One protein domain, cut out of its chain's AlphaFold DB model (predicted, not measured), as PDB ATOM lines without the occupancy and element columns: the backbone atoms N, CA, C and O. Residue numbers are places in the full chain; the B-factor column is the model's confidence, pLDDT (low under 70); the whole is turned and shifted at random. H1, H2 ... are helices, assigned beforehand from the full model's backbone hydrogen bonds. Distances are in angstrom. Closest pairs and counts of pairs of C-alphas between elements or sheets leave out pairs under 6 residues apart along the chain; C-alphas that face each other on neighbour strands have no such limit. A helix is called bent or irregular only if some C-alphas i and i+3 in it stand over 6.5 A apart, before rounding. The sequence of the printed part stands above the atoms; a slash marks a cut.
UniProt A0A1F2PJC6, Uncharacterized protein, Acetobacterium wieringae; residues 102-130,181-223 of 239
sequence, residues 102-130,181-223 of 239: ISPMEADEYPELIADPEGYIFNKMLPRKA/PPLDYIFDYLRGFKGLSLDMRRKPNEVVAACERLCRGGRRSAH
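AT A GLANCE: This is residues 102 to 130 and 181 to 223 of the 239 residues of an uncharacterized protein of Acetobacterium wieringae (UniProt A0A1F2PJC6). Two V-shaped pairs of helices gather round one long helix, H4: the first V is H1 with H2, the second is the helix H3, which is sharply bent into the arms H3a and H3b. One limb of each V packs on H4, H1 crossing it on a slant and H3a standing nearly square to it, while H2 and H3b reach farther out; H4 runs on past these contacts from residue 216. The printed part has 72 residues, with four named helices in the order H1, H2, H3, H4 and no named strand, and its class is all helix. It is compact, with a radius of gyration of the C-alphas of 11.4 A, and the C-alphas span 33 by 27 by 19 A along their three main axes.

HOW THE PARTS SIT: The longest helix by residues, H3, residues 182 to 202, was assigned as one helix by its hydrogen bonds but is bent, with C-alphas 190 and 193 standing 9.6 A apart. Its arms, H3a at residues 182 to 190 and H3b at residues 193 to 202, only just touch, with 3 pairs of C-alphas within 8 A, and only at the corner; their closest C-alphas are those of Phe 187 and Phe 193, 6.0 A apart. The arms run opposite ways at a steep tilt of 52 degrees. H4, residues 204 to 222, touches H3a with its residues 210 to 215 alone, the closest C-alphas being those of Pro 182 and Cys 211, 4.9 A apart, and their lines are about perpendicular at 81 degrees. H3b and H4 are close but not clearly touching, with the C-alphas of Met 200 and Val 207 closest at 6.4 A. H1, residues 107 to 115, touches residues 206 to 213 of H4 alone; the closest C-alphas are those of Ile 114 and Ala 210, 5.0 A apart, and the two helices run the same way at a steep tilt of 41 degrees. H2, residues 117 to 129, only just touches H1, with 3 pairs of C-alphas within 8 A, only at the corner and with its residues 120 to 121 alone; the closest C-alphas are those of Leu 113 and Tyr 120, 5.6 A apart. H1 and H2 run opposite ways at a steep tilt of 41 degrees. H2 and H3a are close but not clearly touching, with the C-alphas of Met 125 and Leu 190 closest at 7.5 A. H1 and H3a are apart, and so are H2 and H3b. Every O i to N i+4 pair is within hydrogen-bond range in H3a; the counts are 3 of 5 in H1, 6 of 9 in H2, 5 of 6 in H3b and 13 of 15 in H4.

IN THESE COORDINATES: H3a begins with C-alpha 182 at (29.683, 46.275, 16.833), and H3b measures 14.4 A from first to last C-alpha against 10.8 A for H3a. H4 measures 26.5 A and ends with C-alpha 222 at (34.788, 41.434, 5.235). H1 begins with C-alpha 107 at (16.889, 47.707, 27.032), measures 14.9 A and is irregular, with C-alphas 108 and 111 standing 7.2 A apart. H2 measures 15.8 A and is neither bent nor irregular, but only just: C-alphas 123 and 126 are 6.5 A apart.

THE WHOLE: The two C-alphas farthest apart are those of Arg 202 and His 223, 33.7 A. Residues 131 to 180 are cut out, and C-alphas 130 and 181 stand 21.8 A apart across the cut, which lies in the link from H2 to H3. The links from H1 to H2 and from H3 to H4 are tight, one residue each. The mean pLDDT of the printed part is 89.0; residues 217 to 223, of which 217 to 222 belong to H4, are under 70.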
ATOM      1  N   ILE A 102      18.959  58.633  17.023       83.38
ATOM      2  CA  ILE A 102      17.724  57.855  17.105       83.38
ATOM      3  C   ILE A 102      18.053  56.592  17.893       83.38
ATOM      4  O   ILE A 102      18.935  55.834  17.505       83.38
ATOM      5  N   SER A 103      17.318  56.364  18.982       91.50
ATOM      6  CA  SER A 103      17.466  55.189  19.849       91.50
ATOM      7  C   SER A 103      16.245  54.273  19.704       91.50
ATOM      8  O   SER A 103      15.346  54.339  20.540       91.50
ATOM      9  N   PRO A 104      16.123  53.494  18.612       91.94
ATOM     10  CA  PRO A 104      14.924  52.698  18.350       91.94
ATOM     11  C   PRO A 104      14.819  51.410  19.173       91.94
ATOM     12  O   PRO A 104      13.757  50.794  19.140       91.94
ATOM     13  N   MET A 105      15.889  50.960  19.831       95.69
ATOM     14  CA  MET A 105      15.941  49.711  20.595       95.69
ATOM     15  C   MET A 105      15.718  49.977  22.085       95.69
ATOM     16  O   MET A 105      16.314  50.896  22.648       95.69
ATOM     17  N   GLU A 106      14.935  49.126  22.740       95.81
ATOM     18  CA  GLU A 106      14.734  49.122  24.189       95.81
ATOM     19  C   GLU A 106      15.716  48.192  24.919       95.81
ATOM     20  O   GLU A 106      16.333  47.297  24.339       95.81
ATOM     21  N   ALA A 107      15.891  48.418  26.225       95.50
ATOM     22  CA  ALA A 107      16.889  47.707  27.032       95.50
ATOM     23  C   ALA A 107      16.606  46.203  27.167       95.50
ATOM     24  O   ALA A 107      17.515  45.421  27.430       95.50
ATOM     25  N   ASP A 108      15.348  45.791  27.089       96.62
ATOM     26  CA  ASP A 108      14.894  44.406  27.214       96.62
ATOM     27  C   ASP A 108      14.907  43.647  25.880       96.62
ATOM     28  O   ASP A 108      14.689  42.439  25.875       96.62
ATOM     29  N   GLU A 109      15.249  44.308  24.770       97.06
ATOM     30  CA  GLU A 109      15.302  43.697  23.438       97.06
ATOM     31  C   GLU A 109      16.680  43.093  23.091       97.06
ATOM     32  O   GLU A 109      16.850  42.507  22.019       97.06
ATOM     33  N   TYR A 110      17.675  43.178  23.987       97.25
ATOM     34  CA  TYR A 110      18.986  42.531  23.801       97.25
ATOM     35  C   TYR A 110      18.894  41.026  23.489       97.25
ATOM     36  O   TYR A 110      19.586  40.589  22.568       97.25
ATOM     37  N   PRO A 111      18.061  40.217  24.177       97.56
ATOM     38  CA  PRO A 111      17.916  38.797  23.862       97.56
ATOM     39  C   PRO A 111      17.478  38.531  22.416       97.56
ATOM     40  O   PRO A 111      17.980  37.594  21.796       97.56
ATOM     41  N   GLU A 112      16.598  39.365  21.851       96.88
ATOM     42  CA  GLU A 112      16.156  39.234  20.457       96.88
ATOM     43  C   GLU A 112      17.289  39.565  19.479       96.88
ATOM     44  O   GLU A 112      17.550  38.792  18.555       96.88
ATOM     45  N   LEU A 113      18.012  40.665  19.732       96.19
ATOM     46  CA  LEU A 113      19.187  41.051  18.947       96.19
ATOM     47  C   LEU A 113      20.268  39.959  18.969       96.19
ATOM     48  O   LEU A 113      20.900  39.692  17.951       96.19
ATOM     49  N   ILE A 114      20.498  39.324  20.118       96.50
ATOM     50  CA  ILE A 114      21.507  38.268  20.284       96.50
ATOM     51  C   ILE A 114      21.101  36.993  19.532       96.50
ATOM     52  O   ILE A 114      21.953  36.348  18.901       96.50
ATOM     53  N   ALA A 115      19.822  36.618  19.610       96.69
ATOM     54  CA  ALA A 115      19.303  35.403  18.996       96.69
ATOM     55  C   ALA A 115      19.442  35.449  17.465       96.69
ATOM     56  O   ALA A 115      20.096  34.577  16.881       96.69
ATOM     57  N   ASP A 116      18.909  36.498  16.838       95.00
ATOM     58  CA  ASP A 116      18.910  36.681  15.386       95.00
ATOM     59  C   ASP A 116      19.146  38.157  15.016       95.00
ATOM     60  O   ASP A 116      18.188  38.906  14.810       95.00
ATOM     61  N   PRO A 117      20.416  38.600  14.923       93.25
ATOM     62  CA  PRO A 117      20.724  39.995  14.632       93.25
ATOM     63  C   PRO A 117      20.132  40.478  13.306       93.25
ATOM     64  O   PRO A 117      19.586  41.576  13.244       93.25
ATOM     65  N   GLU A 118      20.226  39.670  12.246       91.38
ATOM     66  CA  GLU A 118      19.740  40.047  10.917       91.38
ATOM     67  C   GLU A 118      18.216  40.159  10.925       91.38
ATOM     68  O   GLU A 118      17.676  41.206  10.557       91.38
ATOM     69  N   GLY A 119      17.515  39.134  11.416       93.88
ATOM     70  CA  GLY A 119      16.060  39.168  11.518       93.88
ATOM     71  C   GLY A 119      15.562  40.299  12.414       93.88
ATOM     72  O   GLY A 119      14.619  40.998  12.043       93.88
ATOM     73  N   TYR A 120      16.216  40.549  13.550       94.81
ATOM     74  CA  TYR A 120      15.871  41.654  14.443       94.81
ATOM     75  C   TYR A 120      16.061  43.022  13.767       94.81
ATOM     76  O   TYR A 120      15.174  43.882  13.820       94.81
ATOM     77  N   ILE A 121      17.180  43.222  13.064       92.69
ATOM     78  CA  ILE A 121      17.461  44.473  12.352       92.69
ATOM     79  C   ILE A 121      16.444  44.692  11.228       92.69
ATOM     80  O   ILE A 121      15.811  45.747  11.183       92.69
ATOM     81  N   PHE A 122      16.247  43.720  10.337       90.62
ATOM     82  CA  PHE A 122      15.391  43.897   9.161       90.62
ATOM     83  C   PHE A 122      13.902  43.963   9.502       90.62
ATOM     84  O   PHE A 122      13.175  44.740   8.882       90.62
ATOM     85  N   ASN A 123      13.445  43.189  10.488       90.94
ATOM     86  CA  ASN A 123      12.019  43.095  10.801       90.94
ATOM     87  C   ASN A 123      11.575  44.060  11.906       90.94
ATOM     88  O   ASN A 123      10.398  44.415  11.946       90.94
ATOM     89  N   LYS A 124      12.480  44.501  12.794       93.50
ATOM     90  CA  LYS A 124      12.134  45.353  13.944       93.50
ATOM     91  C   LYS A 124      12.777  46.736  13.873       93.50
ATOM     92  O   LYS A 124      12.074  47.736  13.994       93.50
ATOM     93  N   MET A 125      14.086  46.826  13.641       93.25
ATOM     94  CA  MET A 125      14.801  48.114  13.673       93.25
ATOM     95  C   MET A 125      14.597  48.946  12.410       93.25
ATOM     96  O   MET A 125      14.312  50.143  12.487       93.25
ATOM     97  N   LEU A 126      14.710  48.320  11.239       90.88
ATOM     98  CA  LEU A 126      14.588  49.000   9.957       90.88
ATOM     99  C   LEU A 126      13.205  49.657   9.792       90.88
ATOM    100  O   LEU A 126      13.183  50.843   9.463       90.88
ATOM    101  N   PRO A 127      12.068  48.999  10.107       90.00
ATOM    102  CA  PRO A 127      10.757  49.649  10.058       90.00
ATOM    103  C   PRO A 127      10.604  50.807  11.054       90.00
ATOM    104  O   PRO A 127       9.941  51.792  10.735       90.00
ATOM    105  N   ARG A 128      11.239  50.734  12.238       91.31
ATOM    106  CA  ARG A 128      11.241  51.839  13.218       91.31
ATOM    107  C   ARG A 128      12.013  53.058  12.705       91.31
ATOM    108  O   ARG A 128      11.618  54.190  12.970       91.31
ATOM    109  N   LYS A 129      13.110  52.841  11.969       88.75
ATOM    110  CA  LYS A 129      14.019  53.906  11.512       88.75
ATOM    111  C   LYS A 129      13.679  54.476  10.130       88.75
ATOM    112  O   LYS A 129      13.961  55.648   9.870       88.75
ATOM    113  N   ALA A 130      13.118  53.663   9.240       91.81
ATOM    114  CA  ALA A 130      12.843  53.997   7.846       91.81
ATOM    115  C   ALA A 130      11.340  53.884   7.559       91.81
ATOM    116  O   ALA A 130      10.844  52.837   7.138       91.81
ATOM    117  N   PRO A 181      32.326  48.937  13.851       90.62
ATOM    118  CA  PRO A 181      32.529  48.227  15.100       90.62
ATOM    119  C   PRO A 181      31.169  47.884  15.733       90.62
ATOM    120  O   PRO A 181      30.259  48.711  15.717       90.62
ATOM    121  N   PRO A 182      30.984  46.679  16.300       93.50
ATOM    122  CA  PRO A 182      29.683  46.275  16.833       93.50
ATOM    123  C   PRO A 182      29.131  47.186  17.927       93.50
ATOM    124  O   PRO A 182      27.919  47.343  18.033       93.50
ATOM    125  N   LEU A 183      30.008  47.747  18.762       94.38
ATOM    126  CA  LEU A 183      29.598  48.662  19.821       94.38
ATOM    127  C   LEU A 183      29.072  49.971  19.221       94.38
ATOM    128  O   LEU A 183      27.985  50.400  19.596       94.38
ATOM    129  N   ASP A 184      29.782  50.519  18.234       91.75
ATOM    130  CA  ASP A 184      29.375  51.711  17.483       91.75
ATOM    131  C   ASP A 184      28.066  51.459  16.729       91.75
ATOM    132  O   ASP A 184      27.175  52.295  16.729       91.75
ATOM    133  N   TYR A 185      27.870  50.260  16.175       91.50
ATOM    134  CA  TYR A 185      26.603  49.898  15.542       91.50
ATOM    135  C   TYR A 185      25.427  49.949  16.530       91.50
ATOM    136  O   TYR A 185      24.363  50.483  16.214       91.50
ATOM    137  N   ILE A 186      25.606  49.404  17.740       94.44
ATOM    138  CA  ILE A 186      24.583  49.485  18.791       94.44
ATOM    139  C   ILE A 186      24.378  50.944  19.206       94.44
ATOM    140  O   ILE A 186      23.242  51.371  19.388       94.44
ATOM    141  N   PHE A 187      25.457  51.708  19.334       93.56
ATOM    142  CA  PHE A 187      25.436  53.112  19.712       93.56
ATOM    143  C   PHE A 187      24.679  53.977  18.692       93.56
ATOM    144  O   PHE A 187      23.645  54.548  19.027       93.56
ATOM    145  N   ASP A 188      25.137  54.012  17.442       88.81
ATOM    146  CA  ASP A 188      24.650  54.920  16.399       88.81
ATOM    147  C   ASP A 188      23.258  54.548  15.885       88.81
ATOM    148  O   ASP A 188      22.497  55.411  15.432       88.81
ATOM    149  N   TYR A 189      22.921  53.253  15.897       89.38
ATOM    150  CA  TYR A 189      21.748  52.757  15.182       89.38
ATOM    151  C   TYR A 189      20.679  52.100  16.050       89.38
ATOM    152  O   TYR A 189      19.553  51.976  15.561       89.38
ATOM    153  N   LEU A 190      20.984  51.704  17.293       93.81
ATOM    154  CA  LEU A 190      20.059  50.934  18.135       93.81
ATOM    155  C   LEU A 190      19.726  51.623  19.471       93.81
ATOM    156  O   LEU A 190      18.568  51.951  19.715       93.81
ATOM    157  N   ARG A 191      20.699  51.829  20.361       94.62
ATOM    158  CA  ARG A 191      20.477  52.246  21.763       94.62
ATOM    159  C   ARG A 191      20.818  53.704  22.060       94.62
ATOM    160  O   ARG A 191      20.438  54.180  23.132       94.62
ATOM    161  N   GLY A 192      21.520  54.385  21.154       93.69
ATOM    162  CA  GLY A 192      21.998  55.751  21.364       93.69
ATOM    163  C   GLY A 192      22.996  55.875  22.511       93.69
ATOM    164  O   GLY A 192      23.299  54.919  23.236       93.69
ATOM    165  N   PHE A 193      23.470  57.098  22.725       93.44
ATOM    166  CA  PHE A 193      24.460  57.418  23.741       93.44
ATOM    167  C   PHE A 193      23.951  57.123  25.143       93.44
ATOM    168  O   PHE A 193      24.607  56.422  25.918       93.44
ATOM    169  N   LYS A 194      22.755  57.620  25.477       94.81
ATOM    170  CA  LYS A 194      22.191  57.460  26.822       94.81
ATOM    171  C   LYS A 194      21.889  55.997  27.146       94.81
ATOM    172  O   LYS A 194      22.199  55.555  28.253       94.81
ATOM    173  N   GLY A 195      21.269  55.267  26.218       95.81
ATOM    174  CA  GLY A 195      20.886  53.872  26.430       95.81
ATOM    175  C   GLY A 195      22.112  52.986  26.600       95.81
ATOM    176  O   GLY A 195      22.267  52.347  27.642       95.81
ATOM    177  N   LEU A 196      23.037  53.038  25.638       96.12
ATOM    178  CA  LEU A 196      24.226  52.191  25.667       96.12
ATOM    179  C   LEU A 196      25.127  52.490  26.872       96.12
ATOM    180  O   LEU A 196      25.601  51.559  27.521       96.12
ATOM    181  N   SER A 197      25.308  53.765  27.235       96.06
ATOM    182  CA  SER A 197      26.124  54.143  28.401       96.06
ATOM    183  C   SER A 197      25.593  53.549  29.710       96.06
ATOM    184  O   SER A 197      26.368  53.148  30.582       96.06
ATOM    185  N   LEU A 198      24.267  53.471  29.871       97.12
ATOM    186  CA  LEU A 198      23.647  52.833  31.036       97.12
ATOM    187  C   LEU A 198      23.786  51.309  30.983       97.12
ATOM    188  O   LEU A 198      24.088  50.682  32.004       97.12
ATOM    189  N   ASP A 199      23.591  50.723  29.806       97.38
ATOM    190  CA  ASP A 199      23.593  49.275  29.606       97.38
ATOM    191  C   ASP A 199      24.995  48.678  29.769       97.38
ATOM    192  O   ASP A 199      25.134  47.620  30.379       97.38
ATOM    193  N   MET A 200      26.052  49.396  29.376       97.00
ATOM    194  CA  MET A 200      27.441  48.993  29.645       97.00
ATOM    195  C   MET A 200      27.721  48.790  31.141       97.00
ATOM    196  O   MET A 200      28.543  47.953  31.505       97.00
ATOM    197  N   ARG A 201      27.033  49.526  32.024       96.31
ATOM    198  CA  ARG A 201      27.173  49.374  33.480       96.31
ATOM    199  C   ARG A 201      26.196  48.356  34.064       96.31
ATOM    200  O   ARG A 201      26.554  47.627  34.984       96.31
ATOM    201  N   ARG A 202      24.943  48.359  33.604       97.25
ATOM    202  CA  ARG A 202      23.847  47.581  34.212       97.25
ATOM    203  C   ARG A 202      23.692  46.183  33.621       97.25
ATOM    204  O   ARG A 202      23.234  45.286  34.317       97.25
ATOM    205  N   LYS A 203      24.049  46.015  32.349       96.69
ATOM    206  CA  LYS A 203      23.875  44.797  31.553       96.69
ATOM    207  C   LYS A 203      25.137  44.458  30.732       96.69
ATOM    208  O   LYS A 203      25.017  44.119  29.554       96.69
ATOM    209  N   PRO A 204      26.352  44.512  31.315       97.19
ATOM    210  CA  PRO A 204      27.598  44.367  30.553       97.19
ATOM    211  C   PRO A 204      27.655  43.062  29.747       97.19
ATOM    212  O   PRO A 204      28.088  43.064  28.599       97.19
ATOM    213  N   ASN A 205      27.147  41.961  30.310       98.00
ATOM    214  CA  ASN A 205      27.153  40.655  29.650       98.00
ATOM    215  C   ASN A 205      26.251  40.613  28.404       98.00
ATOM    216  O   ASN A 205      26.628  40.008  27.404       98.00
ATOM    217  N   GLU A 206      25.085  41.270  28.436       97.62
ATOM    218  CA  GLU A 206      24.182  41.348  27.276       97.62
ATOM    219  C   GLU A 206      24.791  42.217  26.168       97.62
ATOM    220  O   GLU A 206      24.742  41.841  24.998       97.62
ATOM    221  N   VAL A 207      25.433  43.333  26.536       97.38
ATOM    222  CA  VAL A 207      26.135  44.207  25.582       97.38
ATOM    223  C   VAL A 207      27.266  43.449  24.885       97.38
ATOM    224  O   VAL A 207      27.336  43.450  23.657       97.38
ATOM    225  N   VAL A 208      28.116  42.750  25.646       97.25
ATOM    226  CA  VAL A 208      29.213  41.940  25.090       97.25
ATOM    227  C   VAL A 208      28.669  40.853  24.165       97.25
ATOM    228  O   VAL A 208      29.132  40.731  23.030       97.25
ATOM    229  N   ALA A 209      27.645  40.112  24.601       97.06
ATOM    230  CA  ALA A 209      27.027  39.075  23.782       97.06
ATOM    231  C   ALA A 209      26.461  39.645  22.470       97.06
ATOM    232  O   ALA A 209      26.692  39.076  21.402       97.06
ATOM    233  N   ALA A 210      25.780  40.795  22.508       96.44
ATOM    234  CA  ALA A 210      25.280  41.455  21.304       96.44
ATOM    235  C   ALA A 210      26.419  41.868  20.358       96.44
ATOM    236  O   ALA A 210      26.357  41.578  19.159       96.44
ATOM    237  N   CYS A 211      27.492  42.461  20.892       95.75
ATOM    238  CA  CYS A 211      28.674  42.808  20.108       95.75
ATOM    239  C   CYS A 211      29.289  41.577  19.426       95.75
ATOM    240  O   CYS A 211      29.588  41.630  18.233       95.75
ATOM    241  N   GLU A 212      29.437  40.453  20.132       94.56
ATOM    242  CA  GLU A 212      29.971  39.213  19.558       94.56
ATOM    243  C   GLU A 212      29.108  38.669  18.416       94.56
ATOM    244  O   GLU A 212      29.640  38.193  17.404       94.56
ATOM    245  N   ARG A 213      27.780  38.734  18.559       93.50
ATOM    246  CA  ARG A 213      26.839  38.263  17.536       93.50
ATOM    247  C   ARG A 213      26.901  39.122  16.279       93.50
ATOM    248  O   ARG A 213      27.043  38.564  15.191       93.50
ATOM    249  N   LEU A 214      26.918  40.446  16.426       91.12
ATOM    250  CA  LEU A 214      27.095  41.394  15.320       91.12
ATOM    251  C   LEU A 214      28.458  41.213  14.620       91.12
ATOM    252  O   LEU A 214      28.537  41.173  13.391       91.12
ATOM    253  N   CYS A 215      29.527  40.975  15.387       84.94
ATOM    254  CA  CYS A 215      30.872  40.698  14.866       84.94
ATOM    255  C   CYS A 215      30.941  39.444  13.977       84.94
ATOM    256  O   CYS A 215      31.765  39.354  13.065       84.94
ATOM    257  N   ARG A 216      30.126  38.419  14.263       75.69
ATOM    258  CA  ARG A 216      30.086  37.187  13.453       75.69
ATOM    259  C   ARG A 216      29.418  37.420  12.095       75.69
ATOM    260  O   ARG A 216      29.858  36.812  11.122       75.69
ATOM    261  N   GLY A 217      28.425  38.309  12.023       61.81
ATOM    262  CA  GLY A 217      27.803  38.734  10.763       61.81
ATOM    263  C   GLY A 217      28.783  39.505   9.873       61.81
ATOM    264  O   GLY A 217      29.004  39.123   8.727       61.81
ATOM    265  N   GLY A 218      29.470  40.511  10.431       56.00
ATOM    266  CA  GLY A 218      30.434  41.343   9.690       56.00
ATOM    267  C   GLY A 218      31.670  40.593   9.170       56.00
ATOM    268  O   GLY A 218      32.235  40.948   8.137       56.00
ATOM    269  N   ARG A 219      32.078  39.500   9.832       44.72
ATOM    270  CA  ARG A 219      33.200  38.659   9.376       44.72
ATOM    271  C   ARG A 219      32.916  37.905   8.075       44.72
ATOM    272  O   ARG A 219      33.857  37.645   7.332       44.72
ATOM    273  N   ARG A 220      31.652  37.578   7.768       40.19
ATOM    274  CA  ARG A 220      31.292  36.907   6.503       40.19
ATOM    275  C   ARG A 220      31.420  37.834   5.294       40.19
ATOM    276  O   ARG A 220      31.764  37.365   4.217       40.19
ATOM    277  N   SER A 221      31.172  39.128   5.480       39.50
ATOM    278  CA  SER A 221      31.233  40.145   4.425       39.50
ATOM    279  C   SER A 221      32.626  40.762   4.248       39.50
ATOM    280  O   SER A 221      32.950  41.180   3.141       39.50
ATOM    281  N   ALA A 222      33.469  40.788   5.289       39.50
ATOM    282  CA  ALA A 222      34.788  41.434   5.235       39.50
ATOM    283  C   ALA A 222      35.961  40.519   4.812       39.50
ATOM    284  O   ALA A 222      36.986  41.025   4.352       39.50
ATOM    285  N   HIS A 223      35.863  39.188   4.961       33.72
ATOM    286  CA  HIS A 223      36.935  38.271   4.538       33.72
ATOM    287  C   HIS A 223      36.439  36.814   4.392       33.72
ATOM    288  O   HIS A 223      36.283  36.127   5.404       33.72
TER     289      HIS A 223